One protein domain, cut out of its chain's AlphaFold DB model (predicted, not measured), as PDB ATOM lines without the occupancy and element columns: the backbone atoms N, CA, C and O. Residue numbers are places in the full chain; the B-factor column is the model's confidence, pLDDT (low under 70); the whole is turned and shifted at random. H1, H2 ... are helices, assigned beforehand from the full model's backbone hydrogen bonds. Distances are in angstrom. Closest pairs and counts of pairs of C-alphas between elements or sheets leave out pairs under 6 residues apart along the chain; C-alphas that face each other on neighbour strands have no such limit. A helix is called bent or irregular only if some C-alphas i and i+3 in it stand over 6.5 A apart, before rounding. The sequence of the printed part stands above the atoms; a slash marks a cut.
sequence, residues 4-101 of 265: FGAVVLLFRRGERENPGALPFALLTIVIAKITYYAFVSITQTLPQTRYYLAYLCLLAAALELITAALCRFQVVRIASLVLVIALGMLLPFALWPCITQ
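Overview. This is residues 4 to 101 of the 265 residues of an uncharacterized protein of Verrucomicrobia bacterium (UniProt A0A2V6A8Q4). Three long helices make a flat, loosely built zigzag: H2 and H3 lie side by side as a hairpin, and H4 turns back from the end of H3 and spreads away from it as a narrow V. Short H1 lies near the closed end of the V, by the first part of H4, and small H5 hooks off the far end of H4. The printed part has 98 residues with five named helices, H1 to H5 in chain order, and no named strand; the class is all helix. It is loose, with a radius of gyration of the C-alphas of 17.1 A, and spans 47 by 39 by 18 A.

Arrangement. H2, residues 21 to 43, touches H3, residues 49 to 70, at a shallow tilt of 10 degrees, opposite ways; their closest C-alphas, of Ala 25 and Ala 62, are 4.9 A apart. H3 and H4, residues 74 to 94, are close but not clearly touching, closest at the C-alphas of Ala 68 and Arg 77, 7.3 A. H1, residues 4 to 11, only just touches H4, at its residues 77 to 81 alone, with 3 pairs of C-alphas within 8 A, the closest Ala 6 and Leu 81 at 6.9 A. H2 and H4 are apart. Every O i to N i+4 pair is within hydrogen-bond range in H1 and H2, 15 of 18 in H3 and 15 of 17 in H4; H5, residues 96 to 99, is too short for such a pair.

Along the chain. H2 is 32.1 A long from C-alpha 21 at (-22.437, 90.943, 208.623). H3, 30.5 A, has a kink of 36 degrees near residue 56 and is only just irregular, C-alphas 51 and 54 being 7.0 A apart. H4 is 29.4 A long, H1 11.1 A and H5 5.0 A, ending at C-alpha 99 (-14.761, 82.814, 243.740).

Size, cuts and confidence. The C-alphas farthest apart, of Arg 16 and Gln 101, are 48.4 A apart. The printed part has no cut and no long link. Residues 4 to 19, 45 to 46 and 72 have pLDDT under 70.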
ATOM      1  N   PHE A   4     -16.355  74.567 221.044       43.94
ATOM      2  CA  PHE A   4     -16.825  74.235 219.704       43.94
ATOM      3  C   PHE A   4     -17.028  75.435 218.761       43.94
ATOM      4  O   PHE A   4     -16.714  75.317 217.579       43.94
ATOM      5  N   GLY A   5     -17.495  76.595 219.239       51.53
ATOM      6  CA  GLY A   5     -17.729  77.771 218.379       51.53
ATOM      7  C   GLY A   5     -16.433  78.363 217.814       51.53
ATOM      8  O   GLY A   5     -16.351  78.705 216.635       51.53
ATOM      9  N   ALA A   6     -15.384  78.374 218.638       53.69
ATOM     10  CA  ALA A   6     -14.045  78.829 218.273       53.69
ATOM     11  C   ALA A   6     -13.377  77.924 217.222       53.69
ATOM     12  O   ALA A   6     -12.727  78.410 216.294       53.69
ATOM     13  N   VAL A   7     -13.566  76.607 217.341       55.41
ATOM     14  CA  VAL A   7     -13.005  75.622 216.405       55.41
ATOM     15  C   VAL A   7     -13.669  75.734 215.029       55.41
ATOM     16  O   VAL A   7     -12.979  75.718 214.012       55.41
ATOM     17  N   VAL A   8     -14.987  75.951 214.969       55.47
ATOM     18  CA  VAL A   8     -15.714  76.133 213.697       55.47
ATOM     19  C   VAL A   8     -15.244  77.386 212.938       55.47
ATOM     20  O   VAL A   8     -15.154  77.367 211.708       55.47
ATOM     21  N   LEU A   9     -14.860  78.455 213.645       54.41
ATOM     22  CA  LEU A   9     -14.326  79.682 213.037       54.41
ATOM     23  C   LEU A   9     -12.918  79.520 212.439       54.41
ATOM     24  O   LEU A   9     -12.577  80.237 211.494       54.41
ATOM     25  N   LEU A  10     -12.118  78.571 212.940       52.56
ATOM     26  CA  LEU A  10     -10.797  78.242 212.384       52.56
ATOM     27  C   LEU A  10     -10.892  77.443 211.078       52.56
ATOM     28  O   LEU A  10     -10.049  77.613 210.199       52.56
ATOM     29  N   PHE A  11     -11.922  76.607 210.928       54.94
ATOM     30  CA  PHE A  11     -12.092  75.739 209.757       54.94
ATOM     31  C   PHE A  11     -12.880  76.365 208.604       54.94
ATOM     32  O   PHE A  11     -12.895  75.804 207.506       54.94
ATOM     33  N   ARG A  12     -13.493  77.542 208.792       54.97
ATOM     34  CA  ARG A  12     -14.210  78.238 207.716       54.97
ATOM     35  C   ARG A  12     -13.226  78.910 206.746       54.97
ATOM     36  O   ARG A  12     -13.026  80.126 206.759       54.97
ATOM     37  N   ARG A  13     -12.601  78.088 205.896       47.06
ATOM     38  CA  ARG A  13     -11.909  78.496 204.666       47.06
ATOM     39  C   ARG A  13     -12.904  79.232 203.761       47.06
ATOM     40  O   ARG A  13     -13.857  78.637 203.286       47.06
ATOM     41  N   GLY A  14     -12.650  80.515 203.508       53.59
ATOM     42  CA  GLY A  14     -12.899  81.136 202.203       53.59
ATOM     43  C   GLY A  14     -14.317  81.147 201.617       53.59
ATOM     44  O   GLY A  14     -14.422  81.143 200.397       53.59
ATOM     45  N   GLU A  15     -15.395  81.217 202.402       48.00
ATOM     46  CA  GLU A  15     -16.744  81.389 201.831       48.00
ATOM     47  C   GLU A  15     -17.366  82.748 202.162       48.00
ATOM     48  O   GLU A  15     -17.869  82.953 203.269       48.00
ATOM     49  N   ARG A  16     -17.320  83.616 201.135       51.81
ATOM     50  CA  ARG A  16     -17.997  84.909 200.917       51.81
ATOM     51  C   ARG A  16     -17.915  85.916 202.066       51.81
ATOM     52  O   ARG A  16     -18.472  85.722 203.142       51.81
ATOM     53  N   GLU A  17     -17.315  87.073 201.773       57.75
ATOM     54  CA  GLU A  17     -17.674  88.309 202.469       57.75
ATOM     55  C   GLU A  17     -19.199  88.413 202.444       57.75
ATOM     56  O   GLU A  17     -19.795  88.552 201.380       57.75
ATOM     57  N   ASN A  18     -19.842  88.254 203.599       65.75
ATOM     58  CA  ASN A  18     -21.238  88.615 203.758       65.75
ATOM     59  C   ASN A  18     -21.234  90.123 204.030       65.75
ATOM     60  O   ASN A  18     -21.006  90.506 205.181       65.75
ATOM     61  N   PRO A  19     -21.472  90.992 203.025       68.12
ATOM     62  CA  PRO A  19     -21.465  92.442 203.226       68.12
ATOM     63  C   PRO A  19     -22.494  92.881 204.278       68.12
ATOM     64  O   PRO A  19     -22.352  93.938 204.880       68.12
ATOM     65  N   GLY A  20     -23.496  92.037 204.552       84.56
ATOM     66  CA  GLY A  20     -24.488  92.240 205.601       84.56
ATOM     67  C   GLY A  20     -24.008  91.982 207.036       84.56
ATOM     68  O   GLY A  20     -24.704  92.384 207.961       84.56
ATOM     69  N   ALA A  21     -22.853  91.345 207.271       84.81
ATOM     70  CA  ALA A  21     -22.437  90.943 208.623       84.81
ATOM     71  C   ALA A  21     -22.079  92.137 209.528       84.81
ATOM     72  O   ALA A  21     -22.509  92.190 210.679       84.81
ATOM     73  N   LEU A  22     -21.336  93.113 208.998       87.75
ATOM     74  CA  LEU A  22     -21.005  94.353 209.705       87.75
ATOM     75  C   LEU A  22     -22.244  95.203 210.029       87.75
ATOM     76  O   LEU A  22     -22.431  95.521 211.205       87.75
ATOM     77  N   PRO A  23     -23.114  95.556 209.058       91.31
ATOM     78  CA  PRO A  23     -24.310  96.328 209.369       91.31
ATOM     79  C   PRO A  23     -25.262  95.552 210.286       91.31
ATOM     80  O   PRO A  23     -25.849  96.163 211.173       91.31
ATOM     81  N   PHE A  24     -25.362  94.224 210.163       92.25
ATOM     82  CA  PHE A  24     -26.138  93.399 211.092       92.25
ATOM     83  C   PHE A  24     -25.604  93.472 212.528       92.25
ATOM     84  O   PHE A  24     -26.384  93.678 213.459       92.25
ATOM     85  N   ALA A  25     -24.289  93.344 212.730       92.06
ATOM     86  CA  ALA A  25     -23.686  93.418 214.060       92.06
ATOM     87  C   ALA A  25     -23.870  94.804 214.697       92.06
ATOM     88  O   ALA A  25     -24.271  94.908 215.856       92.06
ATOM     89  N   LEU A  26     -23.642  95.873 213.925       93.81
ATOM     90  CA  LEU A  26     -23.850  97.251 214.378       93.81
ATOM     91  C   LEU A  26     -25.318  97.513 214.728       93.81
ATOM     92  O   LEU A  26     -25.608  98.055 215.794       93.81
ATOM     93  N   LEU A  27     -26.245  97.076 213.872       95.94
ATOM     94  CA  LEU A  27     -27.677  97.196 214.121       95.94
ATOM     95  C   LEU A  27     -28.087  96.409 215.373       95.94
ATOM     96  O   LEU A  27     -28.854  96.917 216.184       95.94
ATOM     97  N   THR A  28     -27.524  95.216 215.574       95.31
ATOM     98  CA  THR A  28     -27.762  94.400 216.772       95.31
ATOM     99  C   THR A  28     -27.326  95.136 218.036       95.31
ATOM    100  O   THR A  28     -28.096  95.179 218.986       95.31
ATOM    101  N   ILE A  29     -26.146  95.770 218.053       95.25
ATOM    102  CA  ILE A  29     -25.677  96.566 219.204       95.25
ATOM    103  C   ILE A  29     -26.638  97.728 219.490       95.25
ATOM    104  O   ILE A  29     -27.009  97.951 220.645       95.25
ATOM    105  N   VAL A  30     -27.061  98.456 218.452       96.25
ATOM    106  CA  VAL A  30     -27.971  99.605 218.591       96.25
ATOM    107  C   VAL A  30     -29.338  99.164 219.114       96.25
ATOM    108  O   VAL A  30     -29.816  99.723 220.102       96.25
ATOM    109  N   ILE A  31     -29.944  98.141 218.506       95.88
ATOM    110  CA  ILE A  31     -31.243  97.604 218.930       95.88
ATOM    111  C   ILE A  31     -31.140  97.038 220.346       95.88
ATOM    112  O   ILE A  31     -31.945  97.404 221.193       95.88
ATOM    113  N   ALA A  32     -30.125  96.220 220.642       94.06
ATOM    114  CA  ALA A  32     -29.910  95.646 221.970       94.06
ATOM    115  C   ALA A  32     -29.828  96.722 223.050       94.06
ATOM    116  O   ALA A  32     -30.469  96.597 224.090       94.06
ATOM    117  N   LYS A  33     -29.071  97.795 222.791       93.81
ATOM    118  CA  LYS A  33     -28.961  98.939 223.695       93.81
ATOM    119  C   LYS A  33     -30.332  99.579 223.920       93.81
ATOM    120  O   LYS A  33     -30.746  99.718 225.066       93.81
ATOM    121  N   ILE A  34     -31.043  99.940 222.850       95.12
ATOM    122  CA  ILE A  34     -32.357 100.596 222.940       95.12
ATOM    123  C   ILE A  34     -33.355  99.704 223.687       95.12
ATOM    124  O   ILE A  34     -33.957 100.154 224.657       95.12
ATOM    125  N   THR A  35     -33.494  98.441 223.284       92.62
ATOM    126  CA  THR A  35     -34.423  97.487 223.898       92.62
ATOM    127  C   THR A  35     -34.085  97.234 225.363       92.62
ATOM    128  O   THR A  35     -34.992  97.212 226.187       92.62
ATOM    129  N   TYR A  36     -32.804  97.095 225.715       91.19
ATOM    130  CA  TYR A  36     -32.383  96.894 227.100       91.19
ATOM    131  C   TYR A  36     -32.730  98.094 227.990       91.19
ATOM    132  O   TYR A  36     -33.356  97.925 229.034       91.19
ATOM    133  N   TYR A  37     -32.378  99.315 227.574       89.06
ATOM    134  CA  TYR A  37     -32.691 100.512 228.361       89.06
ATOM    135  C   TYR A  37     -34.196 100.800 228.412       89.06
ATOM    136  O   TYR A  37     -34.696 101.196 229.463       89.06
ATOM    137  N   ALA A  38     -34.929 100.547 227.323       91.50
ATOM    138  CA  ALA A  38     -36.386 100.629 227.319       91.50
ATOM    139  C   ALA A  38     -36.996  99.626 228.307       91.50
ATOM    140  O   ALA A  38     -37.838 100.006 229.114       91.50
ATOM    141  N   PHE A  39     -36.524  98.377 228.307       89.88
ATOM    142  CA  PHE A  39     -36.971  97.347 229.243       89.88
ATOM    143  C   PHE A  39     -36.747  97.769 230.699       89.88
ATOM    144  O   PHE A  39     -37.701  97.788 231.468       89.88
ATOM    145  N   VAL A  40     -35.528  98.195 231.054       85.44
ATOM    146  CA  VAL A  40     -35.205  98.657 232.419       85.44
ATOM    147  C   VAL A  40     -36.055  99.867 232.826       85.44
ATOM    148  O   VAL A  40     -36.489  99.961 233.974       85.44
ATOM    149  N   SER A  41     -36.325 100.786 231.892       83.00
ATOM    150  CA  SER A  41     -37.182 101.947 232.150       83.00
ATOM    151  C   SER A  41     -38.645 101.560 232.380       83.00
ATOM    152  O   SER A  41     -39.309 102.185 233.203       83.00
ATOM    153  N   ILE A  42     -39.154 100.551 231.665       88.44
ATOM    154  CA  ILE A  42     -40.532 100.061 231.806       88.44
ATOM    155  C   ILE A  42     -40.701  99.312 233.128       88.44
ATOM    156  O   ILE A  42     -41.710  99.486 233.808       88.44
ATOM    157  N   THR A  43     -39.719  98.497 233.518       83.38
ATOM    158  CA  THR A  43     -39.798  97.691 234.744       83.38
ATOM    159  C   THR A  43     -39.577  98.500 236.020       83.38
ATOM    160  O   THR A  43     -39.783  97.960 237.103       83.38
ATOM    161  N   GLN A  44     -39.146  99.767 235.918       72.44
ATOM    162  CA  GLN A  44     -38.815 100.643 237.055       72.44
ATOM    163  C   GLN A  44     -37.864  99.988 238.074       72.44
ATOM    164  O   GLN A  44     -37.832 100.333 239.255       72.44
ATOM    165  N   THR A  45     -37.068  99.019 237.620       69.38
ATOM    166  CA  THR A  45     -36.122  98.294 238.463       69.38
ATOM    167  C   THR A  45     -34.842  99.097 238.601       69.38
ATOM    168  O   THR A  45     -34.275  99.530 237.596       69.38
ATOM    169  N   LEU A  46     -34.334  99.230 239.826       66.69
ATOM    170  CA  LEU A  46     -33.013  99.810 240.057       66.69
ATOM    171  C   LEU A  46     -31.952  99.002 239.288       66.69
ATOM    172  O   LEU A  46     -31.905  97.778 239.447       66.69
ATOM    173  N   PRO A  47     -31.109  99.640 238.458       71.62
ATOM    174  CA  PRO A  47     -30.093  98.935 237.693       71.62
ATOM    175  C   PRO A  47     -29.088  98.265 238.637       71.62
ATOM    176  O   PRO A  47     -28.389  98.927 239.396       71.62
ATOM    177  N   GLN A  48     -29.014  96.935 238.579       74.12
ATOM    178  CA  GLN A  48     -28.034  96.132 239.308       74.12
ATOM    179  C   GLN A  48     -27.074  95.478 238.317       74.12
ATOM    180  O   GLN A  48     -27.479  95.109 237.214       74.12
ATOM    181  N   THR A  49     -25.817  95.269 238.716       80.44
ATOM    182  CA  THR A  49     -24.754  94.720 237.851       80.44
ATOM    183  C   THR A  49     -25.170  93.422 237.152       80.44
ATOM    184  O   THR A  49     -24.887  93.230 235.971       80.44
ATOM    185  N   ARG A  50     -25.932  92.565 237.842       81.12
ATOM    186  CA  ARG A  50     -26.446  91.294 237.306       81.12
ATOM    187  C   ARG A  50     -27.408  91.445 236.121       81.12
ATOM    188  O   ARG A  50     -27.473  90.548 235.288       81.12
ATOM    189  N   TYR A  51     -28.117  92.568 236.004       85.19
ATOM    190  CA  TYR A  51     -29.069  92.790 234.909       85.19
ATOM    191  C   TYR A  51     -28.369  93.041 233.572       85.19
ATOM    192  O   TYR A  51     -28.912  92.714 232.521       85.19
ATOM    193  N   TYR A  52     -27.122  93.512 233.598       88.50
ATOM    194  CA  TYR A  52     -26.352  93.782 232.387       88.50
ATOM    195  C   TYR A  52     -25.805  92.517 231.718       88.50
ATOM    196  O   TYR A  52     -25.314  92.607 230.597       88.50
ATOM    197  N   LEU A  53     -25.897  91.342 232.353       90.44
ATOM    198  CA  LEU A  53     -25.280  90.115 231.846       90.44
ATOM    199  C   LEU A  53     -25.796  89.731 230.453       90.44
ATOM    200  O   LEU A  53     -24.999  89.516 229.545       90.44
ATOM    201  N   ALA A  54     -27.118  89.707 230.256       88.62
ATOM    202  CA  ALA A  54     -27.711  89.354 228.966       88.62
ATOM    203  C   ALA A  54     -27.307  90.343 227.856       88.62
ATOM    204  O   ALA A  54     -26.942  89.932 226.753       88.62
ATOM    205  N   TYR A  55     -27.306  91.643 228.171       90.56
ATOM    206  CA  TYR A  55     -26.850  92.691 227.259       90.56
ATOM    207  C   TYR A  55     -25.363  92.535 226.908       90.56
ATOM    208  O   TYR A  55     -25.002  92.588 225.734       90.56
ATOM    209  N   LEU A  56     -24.504  92.273 227.898       91.38
ATOM    210  CA  LEU A  56     -23.072  92.044 227.696       91.38
ATOM    211  C   LEU A  56     -22.798  90.795 226.855       91.38
ATOM    212  O   LEU A  56     -21.906  90.825 226.012       91.38
ATOM    213  N   CYS A  57     -23.570  89.718 227.025       91.00
ATOM    214  CA  CYS A  57     -23.454  88.525 226.184       91.00
ATOM    215  C   CYS A  57     -23.771  88.831 224.716       91.00
ATOM    216  O   CYS A  57     -23.030  88.411 223.827       91.00
ATOM    217  N   LEU A  58     -24.842  89.587 224.458       92.25
ATOM    218  CA  LEU A  58     -25.221  89.978 223.101       92.25
ATOM    219  C   LEU A  58     -24.200  90.945 222.483       92.25
ATOM    220  O   LEU A  58     -23.832  90.794 221.319       92.25
ATOM    221  N   LEU A  59     -23.691  91.890 223.277       92.62
ATOM    222  CA  LEU A  59     -22.622  92.798 222.873       92.62
ATOM    223  C   LEU A  59     -21.344  92.028 222.513       92.62
ATOM    224  O   LEU A  59     -20.756  92.282 221.467       92.62
ATOM    225  N   ALA A  60     -20.940  91.058 223.337       89.38
ATOM    226  CA  ALA A  60     -19.771  90.225 223.083       89.38
ATOM    227  C   ALA A  60     -19.909  89.424 221.779       89.38
ATOM    228  O   ALA A  60     -18.976  89.405 220.980       89.38
ATOM    229  N   ALA A  61     -21.082  88.836 221.519       89.00
ATOM    230  CA  ALA A  61     -21.351  88.107 220.278       89.00
ATOM    231  C   ALA A  61     -21.324  89.022 219.038       89.00
ATOM    232  O   ALA A  61     -20.769  88.660 218.000       89.00
ATOM    233  N   ALA A  62     -21.885  90.232 219.136       90.31
ATOM    234  CA  ALA A  62     -21.839  91.206 218.047       90.31
ATOM    235  C   ALA A  62     -20.410  91.709 217.785       90.31
ATOM    236  O   ALA A  62     -20.004  91.840 216.630       90.31
ATOM    237  N   LEU A  63     -19.625  91.944 218.843       86.12
ATOM    238  CA  LEU A  63     -18.212  92.306 218.731       86.12
ATOM    239  C   LEU A  63     -17.392  91.181 218.095       86.12
ATOM    240  O   LEU A  63     -16.582  91.462 217.219       86.12
ATOM    241  N   GLU A  64     -17.643  89.922 218.453       84.25
ATOM    242  CA  GLU A  64     -16.998  88.767 217.823       84.25
ATOM    243  C   GLU A  64     -17.302  88.699 216.318       84.25
ATOM    244  O   GLU A  64     -16.393  88.481 215.513       84.25
ATOM    245  N   LEU A  65     -18.549  88.966 215.916       84.62
ATOM    246  CA  LEU A  65     -18.936  89.029 214.505       84.62
ATOM    247  C   LEU A  65     -18.219  90.169 213.760       84.62
ATOM    248  O   LEU A  65     -17.765  89.972 212.631       84.62
ATOM    249  N   ILE A  66     -18.065  91.336 214.395       84.50
ATOM    250  CA  ILE A  66     -17.292  92.464 213.850       84.50
ATOM    251  C   ILE A  66     -15.819  92.073 213.705       84.50
ATOM    252  O   ILE A  66     -15.236  92.275 212.640       84.50
ATOM    253  N   THR A  67     -15.218  91.466 214.731       80.12
ATOM    254  CA  THR A  67     -13.832  90.988 214.679       80.12
ATOM    255  C   THR A  67     -13.653  89.968 213.556       80.12
ATOM    256  O   THR A  67     -12.709  90.092 212.781       80.12
ATOM    257  N   ALA A  68     -14.572  89.014 213.395       78.75
ATOM    258  CA  ALA A  68     -14.520  88.020 212.326       78.75
ATOM    259  C   ALA A  68     -14.646  88.637 210.921       78.75
ATOM    260  O   ALA A  68     -13.990  88.156 209.990       78.75
ATOM    261  N   ALA A  69     -15.459  89.690 210.775       78.69
ATOM    262  CA  ALA A  69     -15.677  90.402 209.517       78.69
ATOM    263  C   ALA A  69     -14.521  91.349 209.142       78.69
ATOM    264  O   ALA A  69     -14.184  91.453 207.965       78.69
ATOM    265  N   LEU A  70     -13.892  92.014 210.119       76.94
ATOM    266  CA  LEU A  70     -12.774  92.944 209.893       76.94
ATOM    267  C   LEU A  70     -11.414  92.236 209.823       76.94
ATOM    268  O   LEU A  70     -10.525  92.649 209.077       76.94
ATOM    269  N   CYS A  71     -11.229  91.151 210.578       72.38
ATOM    270  CA  CYS A  71      -9.964  90.426 210.626       72.38
ATOM    271  C   CYS A  71      -9.882  89.415 209.480       72.38
ATOM    272  O   CYS A  71     -10.213  88.234 209.630       72.38
ATOM    273  N   ARG A  72      -9.400  89.898 208.329       66.75
ATOM    274  CA  ARG A  72      -9.068  89.071 207.155       66.75
ATOM    275  C   ARG A  72      -7.868  88.148 207.398       66.75
ATOM    276  O   ARG A  72      -7.762  87.102 206.767       66.75
ATOM    277  N   PHE A  73      -6.974  88.515 208.317       70.06
ATOM    278  CA  PHE A  73      -5.756  87.758 208.597       70.06
ATOM    279  C   PHE A  73      -6.001  86.647 209.619       70.06
ATOM    280  O   PHE A  73      -6.419  86.895 210.752       70.06
ATOM    281  N   GLN A  74      -5.653  85.418 209.236       74.56
ATOM    282  CA  GLN A  74      -5.754  84.227 210.084       74.56
ATOM    283  C   GLN A  74      -4.972  84.373 211.401       74.56
ATOM    284  O   GLN A  74      -5.411  83.870 212.431       74.56
ATOM    285  N   VAL A  75      -3.874  85.137 211.393       76.62
ATOM    286  CA  VAL A  75      -3.063  85.436 212.586       76.62
ATOM    287  C   VAL A  75      -3.873  86.159 213.661       76.62
ATOM    288  O   VAL A  75      -3.789  85.788 214.826       76.62
ATOM    289  N   VAL A  76      -4.701  87.143 213.293       77.06
ATOM    290  CA  VAL A  76      -5.500  87.898 214.272       77.06
ATOM    291  C   VAL A  76      -6.588  87.013 214.877       77.06
ATOM    292  O   VAL A  76      -6.800  87.044 216.084       77.06
ATOM    293  N   ARG A  77      -7.215  86.148 214.069       75.12
ATOM    294  CA  ARG A  77      -8.199  85.169 214.562       75.12
ATOM    295  C   ARG A  77      -7.575  84.189 215.554       75.12
ATOM    296  O   ARG A  77      -8.143  83.954 216.617       75.12
ATOM    297  N   ILE A  78      -6.395  83.657 215.233       81.75
ATOM    298  CA  ILE A  78      -5.649  82.775 216.137       81.75
ATOM    299  C   ILE A  78      -5.263  83.531 217.416       81.75
ATOM    300  O   ILE A  78      -5.482  83.009 218.503       81.75
ATOM    301  N   ALA A  79      -4.768  84.767 217.312       83.56
ATOM    302  CA  ALA A  79      -4.395  85.581 218.468       83.56
ATOM    303  C   ALA A  79      -5.587  85.862 219.400       83.56
ATOM    304  O   ALA A  79      -5.457  85.711 220.613       83.56
ATOM    305  N   SER A  80      -6.762  86.201 218.858       79.69
ATOM    306  CA  SER A  80      -7.984  86.390 219.649       79.69
ATOM    307  C   SER A  80      -8.421  85.106 220.356       79.69
ATOM    308  O   SER A  80      -8.780  85.152 221.528       79.69
ATOM    309  N   LEU A  81      -8.355  83.955 219.681       82.88
ATOM    310  CA  LEU A  81      -8.683  82.667 220.296       82.88
ATOM    311  C   LEU A  81      -7.706  82.294 221.409       82.88
ATOM    312  O   LEU A  81      -8.137  81.898 222.490       82.88
ATOM    313  N   VAL A  82      -6.405  82.470 221.169       87.69
ATOM    314  CA  VAL A  82      -5.367  82.263 222.184       87.69
ATOM    315  C   VAL A  82      -5.609  83.179 223.380       87.69
ATOM    316  O   VAL A  82      -5.546  82.706 224.507       87.69
ATOM    317  N   LEU A  83      -5.958  84.450 223.159       86.50
ATOM    318  CA  LEU A  83      -6.281  85.388 224.233       86.50
ATOM    319  C   LEU A  83      -7.506  84.939 225.039       86.50
ATOM    320  O   LEU A  83      -7.451  84.942 226.263       86.50
ATOM    321  N   VAL A  84      -8.595  84.527 224.385       86.75
ATOM    322  CA  VAL A  84      -9.806  84.046 225.075       86.75
ATOM    323  C   VAL A  84      -9.511  82.790 225.892       86.75
ATOM    324  O   VAL A  84      -9.947  82.694 227.038       86.75
ATOM    325  N   ILE A  85      -8.750  81.846 225.337       89.75
ATOM    326  CA  ILE A  85      -8.336  80.626 226.041       89.75
ATOM    327  C   ILE A  85      -7.416  80.977 227.217       89.75
ATOM    328  O   ILE A  85      -7.627  80.484 228.322       89.75
ATOM    329  N   ALA A  86      -6.444  81.868 227.014       92.44
ATOM    330  CA  ALA A  86      -5.543  82.332 228.062       92.44
ATOM    331  C   ALA A  86      -6.311  83.026 229.193       92.44
ATOM    332  O   ALA A  86      -6.109  82.681 230.350       92.44
ATOM    333  N   LEU A  87      -7.241  83.935 228.885       91.19
ATOM    334  CA  LEU A  87      -8.100  84.578 229.881       91.19
ATOM    335  C   LEU A  87      -9.002  83.561 230.588       91.19
ATOM    336  O   LEU A  87      -9.114  83.598 231.807       91.19
ATOM    337  N   GLY A  88      -9.603  82.626 229.851       89.12
ATOM    338  CA  GLY A  88     -10.440  81.567 230.417       89.12
ATOM    339  C   GLY A  88      -9.682  80.630 231.359       89.12
ATOM    340  O   GLY A  88     -10.268  80.148 232.323       89.12
ATOM    341  N   MET A  89      -8.386  80.410 231.118       92.50
ATOM    342  CA  MET A  89      -7.522  79.648 232.019       92.50
ATOM    343  C   MET A  89      -7.011  80.497 233.182       92.50
ATOM    344  O   MET A  89      -7.047  80.028 234.307       92.50
ATOM    345  N   LEU A  90      -6.559  81.731 232.944       94.31
ATOM    346  CA  LEU A  90      -5.904  82.569 233.956       94.31
ATOM    347  C   LEU A  90      -6.887  83.219 234.934       94.31
ATOM    348  O   LEU A  90      -6.584  83.301 236.123       94.31
ATOM    349  N   LEU A  91      -8.054  83.681 234.467       92.75
ATOM    350  CA  LEU A  91      -9.009  84.419 235.301       92.75
ATOM    351  C   LEU A  91      -9.527  83.605 236.494       92.75
ATOM    352  O   LEU A  91      -9.540  84.167 237.584       92.75
ATOM    353  N   PRO A  92      -9.902  82.315 236.368       92.00
ATOM    354  CA  PRO A  92     -10.317  81.525 237.525       92.00
ATOM    355  C   PRO A  92      -9.248  81.424 238.614       92.00
ATOM    356  O   PRO A  92      -9.593  81.479 239.786       92.00
ATOM    357  N   PHE A  93      -7.961  81.325 238.253       92.94
ATOM    358  CA  PHE A  93      -6.873  81.302 239.238       92.94
ATOM    359  C   PHE A  93      -6.621  82.686 239.838       92.94
ATOM    360  O   PHE A  93      -6.488  82.813 241.052       92.94
ATOM    361  N   ALA A  94      -6.600  83.730 239.006       93.69
ATOM    362  CA  ALA A  94      -6.405  85.105 239.463       93.69
ATOM    363  C   ALA A  94      -7.543  85.580 240.384       93.69
ATOM    364  O   ALA A  94      -7.308  86.324 241.331       93.69
ATOM    365  N   LEU A  95      -8.769  85.127 240.117       92.56
ATOM    366  CA  LEU A  95      -9.977  85.465 240.868       92.56
ATOM    367  C   LEU A  95     -10.380  84.370 241.860       92.56
ATOM    368  O   LEU A  95     -11.445  84.476 242.466       92.56
ATOM    369  N   TRP A  96      -9.548  83.343 242.057       92.69
ATOM    370  CA  TRP A  96      -9.850  82.230 242.958       92.69
ATOM    371  C   TRP A  96     -10.249  82.698 244.360       92.69
ATOM    372  O   TRP A  96     -11.281  82.237 244.847       92.69
ATOM    373  N   PRO A  97      -9.550  83.676 244.984       89.06
ATOM    374  CA  PRO A  97      -9.946  84.175 246.296       89.06
ATOM    375  C   PRO A  97     -11.364  84.746 246.312       89.06
ATOM    376  O   PRO A  97     -12.098  84.472 247.250       89.06
ATOM    377  N   CYS A  98     -11.772  85.468 245.262       86.25
ATOM    378  CA  CYS A  98     -13.118  86.028 245.136       86.25
ATOM    379  C   CYS A  98     -14.172  84.946 244.863       86.25
ATOM    380  O   CYS A  98     -15.271  85.023 245.390       86.25
ATOM    381  N   ILE A  99     -13.843  83.923 244.066       86.69
ATOM    382  CA  ILE A  99     -14.761  82.814 243.740       86.69
ATOM    383  C   ILE A  99     -15.009  81.926 244.964       86.69
ATOM    384  O   ILE A  99     -16.123  81.451 245.172       86.69
ATOM    385  N   THR A 100     -13.972  81.679 245.767       89.56
ATOM    386  CA  THR A 100     -14.074  80.876 246.995       89.56
ATOM    387  C   THR A 100     -14.460  81.690 248.223       89.56
ATOM    388  O   THR A 100     -14.615  81.122 249.305       89.56
ATOM    389  N   GLN A 101     -14.595  83.012 248.079       91.12
ATOM    390  CA  GLN A 101     -15.020  83.869 249.169       91.12
ATOM    391  C   GLN A 101     -16.430  83.469 249.585       91.12
ATOM    392  O   GLN A 101     -17.337  83.302 248.771       91.12
TER     393      GLN A 101